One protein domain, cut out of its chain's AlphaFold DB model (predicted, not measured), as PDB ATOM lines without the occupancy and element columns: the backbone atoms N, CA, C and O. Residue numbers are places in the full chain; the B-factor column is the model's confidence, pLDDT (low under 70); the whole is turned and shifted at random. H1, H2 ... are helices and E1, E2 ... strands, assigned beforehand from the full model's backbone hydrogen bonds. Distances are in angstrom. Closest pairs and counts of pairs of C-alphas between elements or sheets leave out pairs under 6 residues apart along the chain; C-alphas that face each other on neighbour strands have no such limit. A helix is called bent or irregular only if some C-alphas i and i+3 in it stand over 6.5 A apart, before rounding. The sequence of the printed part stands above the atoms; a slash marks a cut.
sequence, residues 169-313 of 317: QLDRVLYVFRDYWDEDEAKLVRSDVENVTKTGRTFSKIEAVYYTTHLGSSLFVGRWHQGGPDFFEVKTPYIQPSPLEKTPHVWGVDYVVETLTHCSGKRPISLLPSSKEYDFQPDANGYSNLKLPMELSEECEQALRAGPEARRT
ATOM      1  N   GLN A 169     148.143 157.699  91.314       87.38
ATOM      2  CA  GLN A 169     148.233 156.844  92.486       87.38
ATOM      3  C   GLN A 169     149.186 155.709  92.154       87.38
ATOM      4  O   GLN A 169     148.990 155.017  91.155       87.38
ATOM      5  N   LEU A 170     150.197 155.504  92.993       88.94
ATOM      6  CA  LEU A 170     151.078 154.365  92.827       88.94
ATOM      7  C   LEU A 170     150.276 153.092  93.104       88.94
ATOM      8  O   LEU A 170     149.668 152.948  94.169       88.94
ATOM      9  N   ASP A 171     150.245 152.193  92.131       89.31
ATOM     10  CA  ASP A 171     149.399 151.009  92.160       89.31
ATOM     11  C   ASP A 171     150.237 149.727  92.105       89.31
ATOM     12  O   ASP A 171     151.394 149.742  91.683       89.31
ATOM     13  N   ARG A 172     149.646 148.619  92.564       91.44
ATOM     14  CA  ARG A 172     150.209 147.262  92.475       91.44
ATOM     15  C   ARG A 172     151.650 147.171  93.003       91.44
ATOM     16  O   ARG A 172     152.536 146.617  92.347       91.44
ATOM     17  N   VAL A 173     151.880 147.717  94.198       93.12
ATOM     18  CA  VAL A 173     153.192 147.755  94.862       93.12
ATOM     19  C   VAL A 173     153.337 146.557  95.793       93.12
ATOM     20  O   VAL A 173     152.473 146.297  96.631       93.12
ATOM     21  N   LEU A 174     154.452 145.842  95.679       94.31
ATOM     22  CA  LEU A 174     154.783 144.676  96.484       94.31
ATOM     23  C   LEU A 174     156.013 144.945  97.356       94.31
ATOM     24  O   LEU A 174     157.124 145.081  96.857       94.31
ATOM     25  N   TYR A 175     155.839 144.968  98.670       95.06
ATOM     26  CA  TYR A 175     156.927 145.016  99.640       95.06
ATOM     27  C   TYR A 175     157.287 143.597 100.074       95.06
ATOM     28  O   TYR A 175     156.463 142.900 100.668       95.06
ATOM     29  N   VAL A 176     158.520 143.174  99.812       94.62
ATOM     30  CA  VAL A 176     159.018 141.834 100.149       94.62
ATOM     31  C   VAL A 176     160.032 141.958 101.273       94.62
ATOM     32  O   VAL A 176     161.018 142.680 101.148       94.62
ATOM     33  N   PHE A 177     159.802 141.270 102.389       94.12
ATOM     34  CA  PHE A 177     160.724 141.252 103.521       94.12
ATOM     35  C   PHE A 177     161.442 139.920 103.562       94.12
ATOM     36  O   PHE A 177     160.815 138.868 103.710       94.12
ATOM     37  N   ARG A 178     162.763 139.968 103.415       93.00
ATOM     38  CA  ARG A 178     163.598 138.780 103.304       93.00
ATOM     39  C   ARG A 178     164.733 138.836 104.308       93.00
ATOM     40  O   ARG A 178     165.491 139.804 104.359       93.00
ATOM     41  N   ASP A 179     164.864 137.760 105.067       92.31
ATOM     42  CA  ASP A 179     166.043 137.521 105.883       92.31
ATOM     43  C   ASP A 179     167.133 136.856 105.057       92.31
ATOM     44  O   ASP A 179     166.849 136.017 104.194       92.31
ATOM     45  N   TYR A 180     168.382 137.222 105.335       92.44
ATOM     46  CA  TYR A 180     169.536 136.618 104.689       92.44
ATOM     47  C   TYR A 180     170.696 136.339 105.652       92.44
ATOM     48  O   TYR A 180     170.831 136.963 106.710       92.44
ATOM     49  N   TRP A 181     171.526 135.382 105.238       92.19
ATOM     50  CA  TRP A 181     172.760 134.945 105.886       92.19
ATOM     51  C   TRP A 181     173.859 134.846 104.836       92.19
ATOM     52  O   TRP A 181     173.616 134.376 103.715       92.19
ATOM     53  N   ASP A 182     175.070 135.236 105.212       89.56
ATOM     54  CA  ASP A 182     176.244 135.004 104.380       89.56
ATOM     55  C   ASP A 182     176.671 133.518 104.425       89.56
ATOM     56  O   ASP A 182     176.281 132.742 105.302       89.56
ATOM     57  N   GLU A 183     177.439 133.064 103.432       88.19
ATOM     58  CA  GLU A 183     177.814 131.649 103.294       88.19
ATOM     59  C   GLU A 183     178.617 131.110 104.489       88.19
ATOM     60  O   GLU A 183     178.446 129.958 104.891       88.19
ATOM     61  N   ASP A 184     179.461 131.940 105.095       88.31
ATOM     62  CA  ASP A 184     180.211 131.615 106.313       88.31
ATOM     63  C   ASP A 184     179.314 131.500 107.562       88.31
ATOM     64  O   ASP A 184     179.696 130.904 108.575       88.31
ATOM     65  N   GLU A 185     178.081 131.989 107.458       87.25
ATOM     66  CA  GLU A 185     177.037 131.926 108.472       87.25
ATOM     67  C   GLU A 185     176.035 130.793 108.220       87.25
ATOM     68  O   GLU A 185     175.074 130.658 108.974       87.25
ATOM     69  N   ALA A 186     176.275 129.914 107.239       82.00
ATOM     70  CA  ALA A 186     175.384 128.796 106.906       82.00
ATOM     71  C   ALA A 186     175.005 127.928 108.120       82.00
ATOM     72  O   ALA A 186     173.897 127.412 108.205       82.00
ATOM     73  N   LYS A 187     175.902 127.797 109.105       81.38
ATOM     74  CA  LYS A 187     175.643 127.076 110.367       81.38
ATOM     75  C   LYS A 187     174.569 127.722 111.258       81.38
ATOM     76  O   LYS A 187     174.070 127.064 112.166       81.38
ATOM     77  N   LEU A 188     174.286 129.012 111.064       82.94
ATOM     78  CA  LEU A 188     173.256 129.778 111.773       82.94
ATOM     79  C   LEU A 188     171.889 129.663 111.089       82.94
ATOM     80  O   LEU A 188     170.869 129.940 111.722       82.94
ATOM     81  N   VAL A 189     171.861 129.236 109.823       78.62
ATOM     82  CA  VAL A 189     170.629 128.856 109.134       78.62
ATOM     83  C   VAL A 189     170.105 127.609 109.838       78.62
ATOM     84  O   VAL A 189     170.697 126.532 109.751       78.62
ATOM     85  N   ARG A 190     169.029 127.755 110.618       66.25
ATOM     86  CA  ARG A 190     168.495 126.620 111.369       66.25
ATOM     87  C   ARG A 190     167.999 125.554 110.387       66.25
ATOM     88  O   ARG A 190     167.258 125.855 109.456       66.25
ATOM     89  N   SER A 191     168.378 124.302 110.621       59.41
ATOM     90  CA  SER A 191     168.056 123.175 109.738       59.41
ATOM     91  C   SER A 191     166.563 122.817 109.679       59.41
ATOM     92  O   SER A 191     166.180 121.967 108.886       59.41
ATOM     93  N   ASP A 192     165.735 123.407 110.544       60.62
ATOM     94  CA  ASP A 192     164.283 123.201 110.630       60.62
ATOM     95  C   ASP A 192     163.466 124.280 109.900       60.62
ATOM     96  O   ASP A 192     162.238 124.236 109.913       60.62
ATOM     97  N   VAL A 193     164.119 125.260 109.270       64.81
ATOM     98  CA  VAL A 193     163.419 126.329 108.557       64.81
ATOM     99  C   VAL A 193     163.138 125.878 107.127       64.81
ATOM    100  O   VAL A 193     164.006 125.911 106.258       64.81
ATOM    101  N   GLU A 194     161.894 125.470 106.882       63.50
ATOM    102  CA  GLU A 194     161.385 125.226 105.533       63.50
ATOM    103  C   GLU A 194     161.493 126.513 104.688       63.50
ATOM    104  O   GLU A 194     161.269 127.624 105.186       63.50
ATOM    105  N   ASN A 195     161.817 126.357 103.399       78.50
ATOM    106  CA  ASN A 195     161.853 127.428 102.393       78.50
ATOM    107  C   ASN A 195     163.043 128.411 102.474       78.50
ATOM    108  O   ASN A 195     162.923 129.554 102.035       78.50
ATOM    109  N   VAL A 196     164.198 127.977 102.995       86.75
ATOM    110  CA  VAL A 196     165.474 128.688 102.785       86.75
ATOM    111  C   VAL A 196     166.108 128.221 101.477       86.75
ATOM    112  O   VAL A 196     166.280 127.023 101.259       86.75
ATOM    113  N   THR A 197     166.506 129.161 100.628       89.88
ATOM    114  CA  THR A 197     167.212 128.881  99.369       89.88
ATOM    115  C   THR A 197     168.604 129.491  99.374       89.88
ATOM    116  O   THR A 197     168.838 130.500 100.046       89.88
ATOM    117  N   LYS A 198     169.518 128.912  98.593       90.38
ATOM    118  CA  LYS A 198     170.869 129.439  98.395       90.38
ATOM    119  C   LYS A 198     171.006 130.013  96.985       90.38
ATOM    120  O   LYS A 198     170.874 129.266  96.023       90.38
ATOM    121  N   THR A 199     171.374 131.287  96.888       90.19
ATOM    122  CA  THR A 199     171.787 131.937  95.635       90.19
ATOM    123  C   THR A 199     173.219 132.421  95.809       90.19
ATOM    124  O   THR A 199     173.500 133.194  96.721       90.19
ATOM    125  N   GLY A 200     174.151 131.964  94.969       90.19
ATOM    126  CA  GLY A 200     175.555 132.366  95.081       90.19
ATOM    127  C   GLY A 200     176.127 132.093  96.478       90.19
ATOM    128  O   GLY A 200     176.261 130.933  96.877       90.19
ATOM    129  N   ARG A 201     176.460 133.163  97.216       88.94
ATOM    130  CA  ARG A 201     177.001 133.099  98.589       88.94
ATOM    131  C   ARG A 201     175.987 133.497  99.667       88.94
ATOM    132  O   ARG A 201     176.374 133.693 100.816       88.94
ATOM    133  N   THR A 202     174.713 133.626  99.317       90.94
ATOM    134  CA  THR A 202     173.656 134.046 100.238       90.94
ATOM    135  C   THR A 202     172.653 132.929 100.448       90.94
ATOM    136  O   THR A 202     172.117 132.362  99.495       90.94
ATOM    137  N   PHE A 203     172.350 132.648 101.709       92.06
ATOM    138  CA  PHE A 203     171.140 131.925 102.082       92.06
ATOM    139  C   PHE A 203     170.056 132.943 102.399       92.06
ATOM    140  O   PHE A 203     170.337 133.948 103.049       92.06
ATOM    141  N   SER A 204     168.822 132.711 101.958       92.44
ATOM    142  CA  SER A 204     167.742 133.656 102.233       92.44
ATOM    143  C   SER A 204     166.369 133.012 102.340       92.44
ATOM    144  O   SER A 204     166.148 131.896 101.865       92.44
ATOM    145  N   LYS A 205     165.452 133.740 102.978       91.56
ATOM    146  CA  LYS A 205     164.055 133.351 103.160       91.56
ATOM    147  C   LYS A 205     163.157 134.580 103.193       91.56
ATOM    148  O   LYS A 205     163.434 135.525 103.930       91.56
ATOM    149  N   ILE A 206     162.039 134.525 102.476       90.88
ATOM    150  CA  ILE A 206     160.964 135.512 102.613       90.88
ATOM    151  C   ILE A 206     160.262 135.309 103.964       90.88
ATOM    152  O   ILE A 206     159.724 134.238 104.250       90.88
ATOM    153  N   GLU A 207     160.280 136.343 104.799       88.62
ATOM    154  CA  GLU A 207     159.588 136.390 106.089       88.62
ATOM    155  C   GLU A 207     158.114 136.760 105.899       88.62
ATOM    156  O   GLU A 207     157.222 136.089 106.422       88.62
ATOM    157  N   ALA A 208     157.864 137.826 105.138       90.75
ATOM    158  CA  ALA A 208     156.534 138.365 104.905       90.75
ATOM    159  C   ALA A 208     156.488 139.194 103.623       90.75
ATOM    160  O   ALA A 208     157.507 139.697 103.145       90.75
ATOM    161  N   VAL A 209     155.279 139.365 103.091       92.31
ATOM    162  CA  VAL A 209     155.027 140.194 101.910       92.31
ATOM    163  C   VAL A 209     153.798 141.059 102.141       92.31
ATOM    164  O   VAL A 209     152.796 140.591 102.681       92.31
ATOM    165  N   TYR A 210     153.875 142.319 101.727       92.94
ATOM    166  CA  TYR A 210     152.762 143.261 101.736       92.94
ATOM    167  C   TYR A 210     152.501 143.722 100.311       92.94
ATOM    168  O   TYR A 210     153.425 144.077  99.594       92.94
ATOM    169  N   TYR A 211     151.243 143.741  99.913       91.56
ATOM    170  CA  TYR A 211     150.800 144.180  98.602       91.56
ATOM    171  C   TYR A 211     149.796 145.307  98.771       91.56
ATOM    172  O   TYR A 211     148.876 145.185  99.582       91.56
ATOM    173  N   THR A 212     149.948 146.376  98.002       91.62
ATOM    174  CA  THR A 212     148.989 147.475  97.955       91.62
ATOM    175  C   THR A 212     148.544 147.714  96.518       91.62
ATOM    176  O   THR A 212     149.355 147.781  95.596       91.62
ATOM    177  N   THR A 213     147.233 147.829  96.315       91.00
ATOM    178  CA  THR A 213     146.641 148.177  95.018       91.00
ATOM    179  C   THR A 213     145.376 149.008  95.205       91.00
ATOM    180  O   THR A 213     144.823 149.066  96.302       91.00
ATOM    181  N   HIS A 214     144.902 149.661  94.154       87.56
ATOM    182  CA  HIS A 214     143.692 150.461  94.158       87.56
ATOM    183  C   HIS A 214     142.534 149.718  93.489       87.56
ATOM    184  O   HIS A 214     142.604 149.300  92.337       87.56
ATOM    185  N   LEU A 215     141.420 149.593  94.213       81.88
ATOM    186  CA  LEU A 215     140.169 149.045  93.691       81.88
ATOM    187  C   LEU A 215     139.140 150.171  93.610       81.88
ATOM    188  O   LEU A 215     138.481 150.523  94.591       81.88
ATOM    189  N   GLY A 216     139.036 150.776  92.426       80.12
ATOM    190  CA  GLY A 216     138.290 152.017  92.246       80.12
ATOM    191  C   GLY A 216     138.931 153.127  93.077       80.12
ATOM    192  O   GLY A 216     140.108 153.424  92.918       80.12
ATOM    193  N   SER A 217     138.172 153.727  93.995       79.88
ATOM    194  CA  SER A 217     138.693 154.769  94.887       79.88
ATOM    195  C   SER A 217     139.307 154.237  96.186       79.88
ATOM    196  O   SER A 217     139.845 155.034  96.951       79.88
ATOM    197  N   SER A 218     139.173 152.949  96.501       85.88
ATOM    198  CA  SER A 218     139.664 152.365  97.756       85.88
ATOM    199  C   SER A 218     141.087 151.834  97.603       85.88
ATOM    200  O   SER A 218     141.470 151.377  96.528       85.88
ATOM    201  N   LEU A 219     141.846 151.840  98.697       88.62
ATOM    202  CA  LEU A 219     143.111 151.116  98.782       88.62
ATOM    203  C   LEU A 219     142.823 149.695  99.273       88.62
ATOM    204  O   LEU A 219     142.144 149.503 100.279       88.62
ATOM    205  N   PHE A 220     143.348 148.704  98.579       87.38
ATOM    206  CA  PHE A 220     143.298 147.306  98.959       87.38
ATOM    207  C   PHE A 220     144.686 146.851  99.393       87.38
ATOM    208  O   PHE A 220     145.681 147.139  98.728       87.38
ATOM    209  N   VAL A 221     144.743 146.146 100.519       88.44
ATOM    210  CA  VAL A 221     145.995 145.696 101.123       88.44
ATOM    211  C   VAL A 221     145.930 144.192 101.336       88.44
ATOM    212  O   VAL A 221     144.979 143.686 101.932       88.44
ATOM    213  N   GLY A 222     146.951 143.485 100.857       88.19
ATOM    214  CA  GLY A 222     147.183 142.073 101.139       88.19
ATOM    215  C   GLY A 222     148.462 141.888 101.945       88.19
ATOM    216  O   GLY A 222     149.474 142.520 101.651       88.19
ATOM    217  N   ARG A 223     148.442 141.024 102.955       87.69
ATOM    218  CA  ARG A 223     149.602 140.710 103.790       87.69
ATOM    219  C   ARG A 223     149.780 139.203 103.870       87.69
ATOM    220  O   ARG A 223     149.012 138.541 104.550       87.69
ATOM    221  N   TRP A 224     150.831 138.678 103.256       87.25
ATOM    222  CA  TRP A 224     151.224 137.278 103.379       87.25
ATOM    223  C   TRP A 224     152.213 137.125 104.530       87.25
ATOM    224  O   TRP A 224     153.265 137.766 104.557       87.25
ATOM    225  N   HIS A 225     151.878 136.258 105.479       79.75
ATOM    226  CA  HIS A 225     152.750 135.865 106.582       79.75
ATOM    227  C   HIS A 225     152.512 134.397 106.951       79.75
ATOM    228  O   HIS A 225     151.695 133.697 106.345       79.75
ATOM    229  N   GLN A 226     153.224 133.910 107.970       68.56
ATOM    230  CA  GLN A 226     152.974 132.585 108.527       68.56
ATOM    231  C   GLN A 226     151.515 132.493 109.009       68.56
ATOM    232  O   GLN A 226     151.120 133.224 109.916       68.56
ATOM    233  N   GLY A 227     150.717 131.624 108.381       65.81
ATOM    234  CA  GLY A 227     149.271 131.505 108.624       65.81
ATOM    235  C   GLY A 227     148.390 131.829 107.413       65.81
ATOM    236  O   GLY A 227     147.221 131.456 107.420       65.81
ATOM    237  N   GLY A 228     148.955 132.424 106.359       66.81
ATOM    238  CA  GLY A 228     148.249 132.744 105.118       66.81
ATOM    239  C   GLY A 228     148.120 134.250 104.883       66.81
ATOM    240  O   GLY A 228     148.682 135.040 105.646       66.81
ATOM    241  N   PRO A 229     147.454 134.651 103.790       81.62
ATOM    242  CA  PRO A 229     147.249 136.055 103.496       81.62
ATOM    243  C   PRO A 229     146.044 136.643 104.232       81.62
ATOM    244  O   PRO A 229     144.935 136.117 104.141       81.62
ATOM    245  N   ASP A 230     146.256 137.792 104.866       83.31
ATOM    246  CA  ASP A 230     145.194 138.676 105.336       83.31
ATOM    247  C   ASP A 230     144.927 139.763 104.294       83.31
ATOM    248  O   ASP A 230     145.854 140.400 103.791       83.31
ATOM    249  N   PHE A 231     143.652 140.013 104.002       83.31
ATOM    250  CA  PHE A 231     143.230 141.051 103.068       83.31
ATOM    251  C   PHE A 231     142.282 142.034 103.735       83.31
ATOM    252  O   PHE A 231     141.353 141.634 104.438       83.31
ATOM    253  N   PHE A 232     142.477 143.323 103.475       83.31
ATOM    254  CA  PHE A 232     141.563 144.355 103.941       83.31
ATOM    255  C   PHE A 232     141.464 145.524 102.962       83.31
ATOM    256  O   PHE A 232     142.399 145.865 102.240       83.31
ATOM    257  N   GLU A 233     140.289 146.149 102.960       84.50
ATOM    258  CA  GLU A 233     139.991 147.339 102.171       84.50
ATOM    259  C   GLU A 233     140.023 148.577 103.078       84.50
ATOM    260  O   GLU A 233     139.360 148.627 104.117       84.50
ATOM    261  N   VAL A 234     140.757 149.601 102.653       86.88
ATOM    262  CA  VAL A 234     140.808 150.926 103.266       86.88
ATOM    263  C   VAL A 234     140.031 151.892 102.376       86.88
ATOM    264  O   VAL A 234     140.495 152.339 101.322       86.88
ATOM    265  N   LYS A 235     138.805 152.203 102.796       85.69
ATOM    266  CA  LYS A 235     137.841 152.943 101.973       85.69
ATOM    267  C   LYS A 235     138.159 154.427 101.920       85.69
ATOM    268  O   LYS A 235     138.462 155.039 102.947       85.69
ATOM    269  N   THR A 236     137.997 155.030 100.744       88.50
ATOM    270  CA  THR A 236     137.970 156.493 100.641       88.50
ATOM    271  C   THR A 236     136.701 157.028 101.301       88.50
ATOM    272  O   THR A 236     135.600 156.572 100.975       88.50
ATOM    273  N   PRO A 237     136.819 157.960 102.261       86.25
ATOM    274  CA  PRO A 237     135.671 158.444 103.011       86.25
ATOM    275  C   PRO A 237     134.700 159.213 102.107       86.25
ATOM    276  O   PRO A 237     135.102 159.991 101.246       86.25
ATOM    277  N   TYR A 238     133.403 159.021 102.355       83.25
ATOM    278  CA  TYR A 238     132.296 159.782 101.755       83.25
ATOM    279  C   TYR A 238     132.110 159.670 100.234       83.25
ATOM    280  O   TYR A 238     131.214 160.323  99.697       83.25
ATOM    281  N   ILE A 239     132.870 158.807  99.558       77.81
ATOM    282  CA  ILE A 239     132.560 158.354  98.200       77.81
ATOM    283  C   ILE A 239     131.500 157.249  98.283       77.81
ATOM    284  O   ILE A 239     131.545 156.392  99.170       77.81
ATOM    285  N   GLN A 240     130.526 157.261  97.366       65.81
ATOM    286  CA  GLN A 240     129.595 156.139  97.247       65.81
ATOM    287  C   GLN A 240     130.372 154.870  96.864       65.81
ATOM    288  O   GLN A 240     131.090 154.894  95.864       65.81
ATOM    289  N   PRO A 241     130.223 153.758  97.607       58.44
ATOM    290  CA  PRO A 241     130.879 152.516  97.238       58.44
ATOM    291  C   PRO A 241     130.432 152.111  95.832       58.44
ATOM    292  O   PRO A 241     129.241 151.900  95.590       58.44
ATOM    293  N   SER A 242     131.381 151.998  94.906       56.88
ATOM    294  CA  SER A 242     131.119 151.305  93.648       56.88
ATOM    295  C   SER A 242     131.099 149.799  93.932       56.88
ATOM    296  O   SER A 242     131.963 149.327  94.674       56.88
ATOM    297  N   PRO A 243     130.130 149.027  93.406       56.00
ATOM    298  CA  PRO A 243     130.119 147.576  93.582       56.00
ATOM    299  C   PRO A 243     131.430 146.965  93.070       56.00
ATOM    300  O   PRO A 243     131.803 147.234  91.930       56.00
ATOM    301  N   LEU A 244     132.095 146.137  93.886       53.22
ATOM    302  CA  LEU A 244     133.374 145.492  93.542       53.22
ATOM    303  C   LEU A 244     133.300 144.737  92.203       53.22
ATOM    304  O   LEU A 244     134.203 144.845  91.387       53.22
ATOM    305  N   GLU A 245     132.166 144.089  91.919       52.09
ATOM    306  CA  GLU A 245     131.903 143.361  90.666       52.09
ATOM    307  C   GLU A 245     131.993 144.223  89.392       52.09
ATOM    308  O   GLU A 245     132.103 143.686  88.291       52.09
ATOM    309  N   LYS A 246     131.918 145.555  89.513       43.62
ATOM    310  CA  LYS A 246     131.987 146.487  88.376       43.62
ATOM    311  C   LYS A 246     133.386 147.042  88.123       43.62
ATOM    312  O   LYS A 246     133.591 147.665  87.083       43.62
ATOM    313  N   THR A 247     134.329 146.827  89.035       47.31
ATOM    314  CA  THR A 247     135.719 147.245  88.857       47.31
ATOM    315  C   THR A 247     136.509 146.025  88.393       47.31
ATOM    316  O   THR A 247     136.665 145.095  89.182       47.31
ATOM    317  N   PRO A 248     136.996 145.962  87.140       49.81
ATOM    318  CA  PRO A 248     137.833 144.846  86.718       49.81
ATOM    319  C   PRO A 248     139.085 144.790  87.604       49.81
ATOM    320  O   PRO A 248     139.935 145.675  87.554       49.81
ATOM    321  N   HIS A 249     139.169 143.761  88.449       60.34
ATOM    322  CA  HIS A 249     140.326 143.504  89.298       60.34
ATOM    323  C   HIS A 249     141.449 142.932  88.433       60.34
ATOM    324  O   HIS A 249     141.422 141.755  88.074       60.34
ATOM    325  N   VAL A 250     142.427 143.764  88.079       65.62
ATOM    326  CA  VAL A 250     143.633 143.311  87.381       65.62
ATOM    327  C   VAL A 250     144.729 143.107  88.418       65.62
ATOM    328  O   VAL A 250     145.453 144.036  88.767       65.62
ATOM    329  N   TRP A 251     144.826 141.883  88.935       78.75
ATOM    330  CA  TRP A 251     145.968 141.480  89.752       78.75
ATOM    331  C   TRP A 251     147.253 141.565  88.925       78.75
ATOM    332  O   TRP A 251     147.270 141.206  87.749       78.75
ATOM    333  N   GLY A 252     148.316 142.058  89.546       87.88
ATOM    334  CA  GLY A 252     149.635 142.216  88.940       87.88
ATOM    335  C   GLY A 252     150.564 142.963  89.887       87.88
ATOM    336  O   GLY A 252     150.126 143.403  90.954       87.88
ATOM    337  N   VAL A 253     151.828 143.114  89.505       91.81
ATOM    338  CA  VAL A 253     152.833 143.843  90.290       91.81
ATOM    339  C   VAL A 253     153.589 144.804  89.378       91.81
ATOM    340  O   VAL A 253     154.286 144.383  88.456       91.81
ATOM    341  N   ASP A 254     153.465 146.101  89.648       91.50
ATOM    342  CA  ASP A 254     154.191 147.142  88.912       91.50
ATOM    343  C   ASP A 254     155.530 147.458  89.577       91.50
ATOM    344  O   ASP A 254     156.538 147.645  88.898       91.50
ATOM    345  N   TYR A 255     155.551 147.459  90.912       91.88
ATOM    346  CA  TYR A 255     156.725 147.807  91.705       91.88
ATOM    347  C   TYR A 255     156.994 146.739  92.751       91.88
ATOM    348  O   TYR A 255     156.091 146.345  93.486       91.88
ATOM    349  N   VAL A 256     158.253 146.326  92.868       93.81
ATOM    350  CA  VAL A 256     158.722 145.478  93.963       93.81
ATOM    351  C   VAL A 256     159.708 146.282  94.790       93.81
ATOM    352  O   VAL A 256     160.633 146.881  94.253       93.81
ATOM    353  N   VAL A 257     159.510 146.297  96.103       94.62
ATOM    354  CA  VAL A 257     160.443 146.873  97.067       94.62
ATOM    355  C   VAL A 257     160.883 145.761  97.999       94.62
ATOM    356  O   VAL A 257     160.178 145.384  98.937       94.62
ATOM    357  N   GLU A 258     162.061 145.213  97.739       94.81
ATOM    358  CA  GLU A 258     162.594 144.097  98.505       94.81
ATOM    359  C   GLU A 258     163.565 144.593  99.571       94.81
ATOM    360  O   GLU A 258     164.577 145.226  99.277       94.81
ATOM    361  N   THR A 259     163.236 144.333 100.835       94.88
ATOM    362  CA  THR A 259     164.051 144.715 101.987       94.88
ATOM    363  C   THR A 259     164.750 143.493 102.560       94.88
ATOM    364  O   THR A 259     164.116 142.599 103.123       94.88
ATOM    365  N   LEU A 260     166.073 143.495 102.428       93.94
ATOM    366  CA  LEU A 260     166.980 142.454 102.883       93.94
ATOM    367  C   LEU A 260     167.467 142.784 104.292       93.94
ATOM    368  O   LEU A 260     168.066 143.842 104.521       93.94
ATOM    369  N   THR A 261     167.237 141.869 105.232       92.62
ATOM    370  CA  THR A 261     167.700 142.003 106.615       92.62
ATOM    371  C   THR A 261     168.650 140.880 106.978       92.62
ATOM    372  O   THR A 261     168.337 139.702 106.855       92.62
ATOM    373  N   HIS A 262     169.839 141.252 107.433       91.19
ATOM    374  CA  HIS A 262     170.842 140.282 107.838       91.19
ATOM    375  C   HIS A 262     170.484 139.683 109.203       91.19
ATOM    376  O   HIS A 262     170.078 140.413 110.113       91.19
ATOM    377  N   CYS A 263     170.733 138.390 109.400       83.75
ATOM    378  CA  CYS A 263     170.403 137.688 110.645       83.75
ATOM    379  C   CYS A 263     171.050 138.285 111.910       83.75
ATOM    380  O   CYS A 263     170.498 138.202 113.003       83.75
ATOM    381  N   SER A 264     172.228 138.895 111.770       82.62
ATOM    382  CA  SER A 264     172.950 139.554 112.869       82.62
ATOM    383  C   SER A 264     172.388 140.925 113.271       82.62
ATOM    384  O   SER A 264     172.926 141.556 114.178       82.62
ATOM    385  N   GLY A 265     171.329 141.407 112.610       77.25
ATOM    386  CA  GLY A 265     170.729 142.708 112.905       77.25
ATOM    387  C   GLY A 265     171.473 143.892 112.285       77.25
ATOM    388  O   GLY A 265     171.301 145.024 112.742       77.25
ATOM    389  N   LYS A 266     172.290 143.665 111.241       82.00
ATOM    390  CA  LYS A 266     172.796 144.765 110.404       82.00
ATOM    391  C   LYS A 266     171.613 145.562 109.851       82.00
ATOM    392  O   LYS A 266     170.517 145.036 109.652       82.00
ATOM    393  N   ARG A 267     171.863 146.842 109.583       81.12
ATOM    394  CA  ARG A 267     170.863 147.757 109.036       81.12
ATOM    395  C   ARG A 267     170.236 147.175 107.754       81.12
ATOM    396  O   ARG A 267     170.996 146.807 106.859       81.12
ATOM    397  N   PRO A 268     168.894 147.132 107.642       88.81
ATOM    398  CA  PRO A 268     168.234 146.625 106.446       88.81
ATOM    399  C   PRO A 268     168.564 147.452 105.203       88.81
ATOM    400  O   PRO A 268     168.674 148.684 105.266       88.81
ATOM    401  N   ILE A 269     168.657 146.771 104.065       89.88
ATOM    402  CA  ILE A 269     168.860 147.376 102.745       89.88
ATOM    403  C   ILE A 269     167.584 147.160 101.940       89.88
ATOM    404  O   ILE A 269     167.075 146.046 101.905       89.88
ATOM    405  N   SER A 270     167.079 148.207 101.292       91.12
ATOM    406  CA  SER A 270     165.930 148.107 100.387       91.12
ATOM    407  C   SER A 270     166.393 148.260  98.945       91.12
ATOM    408  O   SER A 270     167.263 149.083  98.650       91.12
ATOM    409  N   LEU A 271     165.829 147.436  98.071       91.00
ATOM    410  CA  LEU A 271     166.128 147.333  96.648       91.00
ATOM    411  C   LEU A 271     164.825 147.430  95.857       91.00
ATOM    412  O   LEU A 271     163.768 147.073  96.377       91.00
ATOM    413  N   LEU A 272     164.911 147.877  94.606       90.25
ATOM    414  CA  LEU A 272     163.791 147.889  93.665       90.25
ATOM    415  C   LEU A 272     164.097 146.929  92.504       90.25
ATOM    416  O   LEU A 272     164.508 147.393  91.440       90.25
ATOM    417  N   PRO A 273     164.003 145.602  92.713       89.81
ATOM    418  CA  PRO A 273     164.250 144.636  91.648       89.81
ATOM    419  C   PRO A 273     163.150 144.684  90.579       89.81
ATOM    420  O   PRO A 273     162.069 145.246  90.784       89.81
ATOM    421  N   SER A 274     163.405 144.045  89.435       88.44
ATOM    422  CA  SER A 274     162.384 143.880  88.393       88.44
ATOM    423  C   SER A 274     161.140 143.132  88.902       88.44
ATOM    424  O   SER A 274     161.247 142.074  89.520       88.44
ATOM    425  N   SER A 275     159.941 143.614  88.557       88.81
ATOM    426  CA  SER A 275     158.681 142.947  88.916       88.81
ATOM    427  C   SER A 275     158.392 141.670  88.123       88.81
ATOM    428  O   SER A 275     157.511 140.912  88.500       88.81
ATOM    429  N   LYS A 276     159.147 141.370  87.056       85.38
ATOM    430  CA  LYS A 276     158.878 140.231  86.151       85.38
ATOM    431  C   LYS A 276     158.826 138.868  86.844       85.38
ATOM    432  O   LYS A 276     158.172 137.955  86.347       85.38
ATOM    433  N   GLU A 277     159.545 138.714  87.951       84.44
ATOM    434  CA  GLU A 277     159.606 137.464  88.716       84.44
ATOM    435  C   GLU A 277     158.509 137.364  89.791       84.44
ATOM    436  O   GLU A 277     158.288 136.285  90.347       84.44
ATOM    437  N   TYR A 278     157.794 138.466  90.042       87.75
ATOM    438  CA  TYR A 278     156.763 138.622  91.064       87.75
ATOM    439  C   TYR A 278     155.429 138.868  90.363       87.75
ATOM    440  O   TYR A 278     155.142 139.980  89.937       87.75
ATOM    441  N   ASP A 279     154.598 137.839  90.225       82.38
ATOM    442  CA  ASP A 279     153.311 138.008  89.546       82.38
ATOM    443  C   ASP A 279     152.221 137.121  90.138       82.38
ATOM    444  O   ASP A 279     152.486 136.102  90.784       82.38
ATOM    445  N   PHE A 280     150.973 137.510  89.908       84.00
ATOM    446  CA  PHE A 280     149.813 136.714  90.256       84.00
ATOM    447  C   PHE A 280     149.553 135.681  89.166       84.00
ATOM    448  O   PHE A 280     149.356 136.005  87.997       84.00
ATOM    449  N   GLN A 281     149.499 134.413  89.559       80.06
ATOM    450  CA  GLN A 281     149.165 133.309  88.670       80.06
ATOM    451  C   GLN A 281     147.877 132.637  89.143       80.06
ATOM    452  O   GLN A 281     147.676 132.506  90.349       80.06
ATOM    453  N   PRO A 282     146.991 132.205  88.234       75.50
ATOM    454  CA  PRO A 282     145.828 131.428  88.632       75.50
ATOM    455  C   PRO A 282     146.278 130.096  89.246       75.50
ATOM    456  O   PRO A 282     147.136 129.402  88.700       75.50
ATOM    457  N   ASP A 283     145.697 129.741  90.387       72.19
ATOM    458  CA  ASP A 283     145.855 128.431  91.003       72.19
ATOM    459  C   ASP A 283     145.017 127.362  90.273       72.19
ATOM    460  O   ASP A 283     144.326 127.633  89.286       72.19
ATOM    461  N   ALA A 284     145.059 126.120  90.765       70.81
ATOM    462  CA  ALA A 284     144.321 124.999  90.178       70.81
ATOM    463  C   ALA A 284     142.789 125.193  90.160       70.81
ATOM    464  O   ALA A 284     142.100 124.516  89.399       70.81
ATOM    465  N   ASN A 285     142.262 126.109  90.976       71.62
ATOM    466  CA  ASN A 285     140.846 126.461  91.052       71.62
ATOM    467  C   ASN A 285     140.531 127.779  90.319       71.62
ATOM    468  O   ASN A 285     139.387 128.232  90.340       71.62
ATOM    469  N   GLY A 286     141.522 128.389  89.660       63.03
ATOM    470  CA  GLY A 286     141.390 129.652  88.938       63.03
ATOM    471  C   GLY A 286     141.452 130.903  89.818       63.03
ATOM    472  O   GLY A 286     141.189 131.993  89.311       63.03
ATOM    473  N   TYR A 287     141.802 130.787  91.105       70.12
ATOM    474  CA  TYR A 287     142.021 131.942  91.978       70.12
ATOM    475  C   TYR A 287     143.423 132.511  91.775       70.12
ATOM    476  O   TYR A 287     144.404 131.773  91.759       70.12
ATOM    477  N   SER A 288     143.539 133.831  91.644       74.12
ATOM    478  CA  SER A 288     144.838 134.503  91.561       74.12
ATOM    479  C   SER A 288     145.638 134.282  92.846       74.12
ATOM    480  O   SER A 288     145.224 134.702  93.925       74.12
ATOM    481  N   ASN A 289     146.801 133.650  92.722       78.50
ATOM    482  CA  ASN A 289     147.745 133.423  93.801       78.50
ATOM    483  C   ASN A 289     149.063 134.137  93.497       78.50
ATOM    484  O   ASN A 289     149.577 134.071  92.380       78.50
ATOM    485  N   LEU A 290     149.611 134.821  94.496       84.50
ATOM    486  CA  LEU A 290     150.869 135.539  94.356       84.50
ATOM    487  C   LEU A 290     152.027 134.539  94.267       84.50
ATOM    488  O   LEU A 290     152.256 133.756  95.192       84.50
ATOM    489  N   LYS A 291     152.781 134.585  93.169       84.81
ATOM    490  CA  LYS A 291     154.030 133.845  93.023       84.81
ATOM    491  C   LYS A 291     155.183 134.691  93.546       84.81
ATOM    492  O   LYS A 291     155.360 135.835  93.137       84.81
ATOM    493  N   LEU A 292     155.980 134.096  94.427       87.19
ATOM    494  CA  LEU A 292     157.172 134.711  94.994       87.19
ATOM    495  C   LEU A 292     158.410 133.904  94.586       87.19
ATOM    496  O   LEU A 292     158.408 132.680  94.765       87.19
ATOM    497  N   PRO A 293     159.467 134.543  94.057       87.81
ATOM    498  CA  PRO A 293     160.730 133.865  93.823       87.81
ATOM    499  C   PRO A 293     161.359 133.523  95.177       87.81
ATOM    500  O   PRO A 293     161.717 134.395  95.973       87.81
ATOM    501  N   MET A 294     161.439 132.225  95.477       87.19
ATOM    502  CA  MET A 294     162.054 131.770  96.723       87.19
ATOM    503  C   MET A 294     163.549 132.072  96.729       87.19
ATOM    504  O   MET A 294     164.054 132.548  97.740       87.19
ATOM    505  N   GLU A 295     164.216 131.870  95.594       89.56
ATOM    506  CA  GLU A 295     165.605 132.267  95.377       89.56
ATOM    507  C   GLU A 295     165.745 133.791  95.335       89.56
ATOM    508  O   GLU A 295     164.824 134.511  94.953       89.56
ATOM    509  N   LEU A 296     166.905 134.283  95.769       90.19
ATOM    510  CA  LEU A 296     167.251 135.693  95.633       90.19
ATOM    511  C   LEU A 296     167.568 135.979  94.160       90.19
ATOM    512  O   LEU A 296     168.279 135.185  93.540       90.19
ATOM    513  N   SER A 297     167.091 137.102  93.619       88.19
ATOM    514  CA  SER A 297     167.449 137.518  92.260       88.19
ATOM    515  C   SER A 297     168.941 137.861  92.159       88.19
ATOM    516  O   SER A 297     169.584 138.246  93.145       88.19
ATOM    517  N   GLU A 298     169.509 137.750  90.956       87.06
ATOM    518  CA  GLU A 298     170.916 138.102  90.718       87.06
ATOM    519  C   GLU A 298     171.203 139.575  91.050       87.06
ATOM    520  O   GLU A 298     172.241 139.880  91.637       87.06
ATOM    521  N   GLU A 299     170.263 140.476  90.740       85.56
ATOM    522  CA  GLU A 299     170.341 141.907  91.068       85.56
ATOM    523  C   GLU A 299     170.488 142.121  92.581       85.56
ATOM    524  O   GLU A 299     171.343 142.885  93.040       85.56
ATOM    525  N   CYS A 300     169.689 141.406  93.379       87.81
ATOM    526  CA  CYS A 300     169.743 141.490  94.831       87.81
ATOM    527  C   CYS A 300     171.018 140.864  95.410       87.81
ATOM    528  O   CYS A 300     171.608 141.437  96.330       87.81
ATOM    529  N   GLU A 301     171.481 139.736  94.862       89.50
ATOM    530  CA  GLU A 301     172.752 139.121  95.267       89.50
ATOM    531  C   GLU A 301     173.920 140.079  95.007       89.50
ATOM    532  O   GLU A 301     174.705 140.362  95.911       89.50
ATOM    533  N   GLN A 302     174.013 140.647  93.804       88.31
ATOM    534  CA  GLN A 302     175.069 141.601  93.458       88.31
ATOM    535  C   GLN A 302     175.033 142.837  94.364       88.31
ATOM    536  O   GLN A 302     176.075 143.268  94.865       88.31
ATOM    537  N   ALA A 303     173.837 143.361  94.645       85.00
ATOM    538  CA  ALA A 303     173.644 144.497  95.537       85.00
ATOM    539  C   ALA A 303     174.143 144.244  96.972       85.00
ATOM    540  O   ALA A 303     174.684 145.163  97.591       85.00
ATOM    541  N   LEU A 304     173.998 143.022  97.501       86.88
ATOM    542  CA  LEU A 304     174.562 142.644  98.803       86.88
ATOM    543  C   LEU A 304     176.097 142.614  98.778       86.88
ATOM    544  O   LEU A 304     176.738 142.966  99.769       86.88
ATOM    545  N   ARG A 305     176.694 142.206  97.650       86.12
ATOM    546  CA  ARG A 305     178.151 142.044  97.499       86.12
ATOM    547  C   ARG A 305     178.881 143.352  97.219       86.12
ATOM    548  O   ARG A 305     180.008 143.510  97.674       86.12
ATOM    549  N   ALA A 306     178.239 144.289  96.527       78.00
ATOM    550  CA  ALA A 306     178.800 145.609  96.243       78.00
ATOM    551  C   ALA A 306     178.966 146.479  97.510       78.00
ATOM    552  O   ALA A 306     179.737 147.438  97.515       78.00
ATOM    553  N   GLY A 307     178.275 146.129  98.602       60.38
ATOM    554  CA  GLY A 307     178.258 146.901  99.840       60.38
ATOM    555  C   GLY A 307     177.572 148.274  99.687       60.38
ATOM    556  O   GLY A 307     177.298 148.733  98.579       60.38
ATOM    557  N   PRO A 308     177.278 148.977 100.796       52.72
ATOM    558  CA  PRO A 308     176.636 150.296 100.751       52.72
ATOM    559  C   PRO A 308     177.499 151.398 100.105       52.72
ATOM    560  O   PRO A 308     176.977 152.451  99.747       52.72
ATOM    561  N   GLU A 309     178.814 151.186  99.983       43.41
ATOM    562  CA  GLU A 309     179.772 152.208  99.538       43.41
ATOM    563  C   GLU A 309     179.889 152.317  98.010       43.41
ATOM    564  O   GLU A 309     180.110 153.419  97.511       43.41
ATOM    565  N   ALA A 310     179.646 151.241  97.252       36.34
ATOM    566  CA  ALA A 310     179.776 151.260  95.790       36.34
ATOM    567  C   ALA A 310     178.704 152.114  95.080       36.34
ATOM    568  O   ALA A 310     178.957 152.658  94.008       36.34
ATOM    569  N   ARG A 311     177.529 152.315  95.697       42.38
ATOM    570  CA  ARG A 311     176.445 153.134  95.112       42.38
ATOM    571  C   ARG A 311     176.707 154.637  95.139       42.38
ATOM    572  O   ARG A 311     176.001 155.382  94.475       42.38
ATOM    573  N   ARG A 312     177.699 155.100  95.906       38.94
ATOM    574  CA  ARG A 312     178.069 156.527  95.957       38.94
ATOM    575  C   ARG A 312     179.053 156.932  94.863       38.94
ATOM    576  O   ARG A 312     179.233 158.121  94.632       38.94
ATOM    577  N   THR A 313     179.694 155.966  94.213       33.41
ATOM    578  CA  THR A 313     180.792 156.215  93.271       33.41
ATOM    579  C   THR A 313     180.389 156.179  91.800       33.41
ATOM    580  O   THR A 313     181.185 156.604  90.974       33.41
TER     581      THR A 313
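Overview. This is residues 169 to 313 of the 317 residues of an uncharacterized protein of Rhizobium sp. RSm-3 (UniProt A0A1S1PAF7). A long, strongly twisted sheet of seven strands makes the body, with the long strands E1 and E3 side by side in it; over one face, standing off from it, is a small separate hairpin of E8 and E9, from which residues 292 to 297 lead to the short helix H2 at one end of the sheet. The even shorter H1 sits at that same end, where E1 stops, while at the other end the long link of residues 235 to 254 loops past the turn between E3 and E4. The printed part has 145 residues, with two named helices and nine named strands in the order E1, H1, E2, E3, E4, E5, E6, E7, E8, E9, H2. The large sheet is mixed and branched, with E1 and E6 parallel and its other neighbour pairs antiparallel, and the class is mostly strand. The whole is only just loose, close to compact, with a radius of gyration of the C-alphas of 17.6 A and spans of 56, 40 and 25 A.

Along the chain. Start in the large sheet: find C-alpha 173 at (153.192, 147.755, 94.862), where E1 begins, and go on to residue 182, 28.0 A away. E3, residues 202 to 215, is the longest strand, 37.3 A from C-alpha 202 at (173.656, 134.046, 100.238) to its last, and it bends by 54 degrees at residue 205. Next look at E4, residues 218 to 225, 22.8 A; E5, residues 228 to 234, 19.7 A; and E6, residues 255 to 262, 22.7 A. Two strands of three residues complete this sheet, E2 at residues 197 to 199 and E7 at residues 269 to 271. The second sheet is E8, residues 279 to 282, with E9, residues 288 to 291. H1 holds residues 183 to 188 and is irregular, with C-alphas 184 and 187 7.6 A apart; H2, residues 298 to 305, ends at C-alpha 305, (178.151, 142.044, 97.499).

Arrangement. Look first at E3, which has three neighbours: E1 lies on one side of it, beside residues 202 to 212, and E2 and E4 on the other side, beside residues 202 to 204 and 208 to 215. For E1 and E3, antiparallel at 172 degrees, N 175 and O 210 are 2.7 A apart, within hydrogen-bond range. On the other side of E1 is E6, parallel at 25 degrees, with N 257 and O 174 at 2.8 A. E2, E3, E4 and E5 form a meander, each strand the antiparallel neighbour of the one before; check N 197 and O 204 at 3.0 A, N 211 and O 222 at 2.8 A, and N 223 and O 230 at 2.8 A. The hairpin of E6 and E7 has N 260 and O 269 at 2.8 A. E2, E5 and E7 are edge strands. The hairpin of E8 and E9, with N 281 and O 289 at 2.8 A, is apart from each of the strands E1 to E7. H2 is on the large sheet; its closest C-alphas to E7 are Leu 271 and Cys 300, 7.1 A. H1 is on it too, and the closest C-alphas of H1 and E3 are Glu 183 and Thr 202, 5.7 A. In H2 every O i to N i+4 pair is within hydrogen-bond range; in H1 0 of 2 are, against 2 of 3 O i to N i+3 pairs.

Size, cuts and confidence. The C-alphas farthest apart are those of Asp 184 and Gln 240, 57.0 A. The printed part has no cut, and the one long link is E5 to E6, 20 residues. Mean pLDDT of the printed part is 81.0; look for values under 70 at residues 190 to 194, 226 to 228, 240 to 250, 286 and 307 to 313.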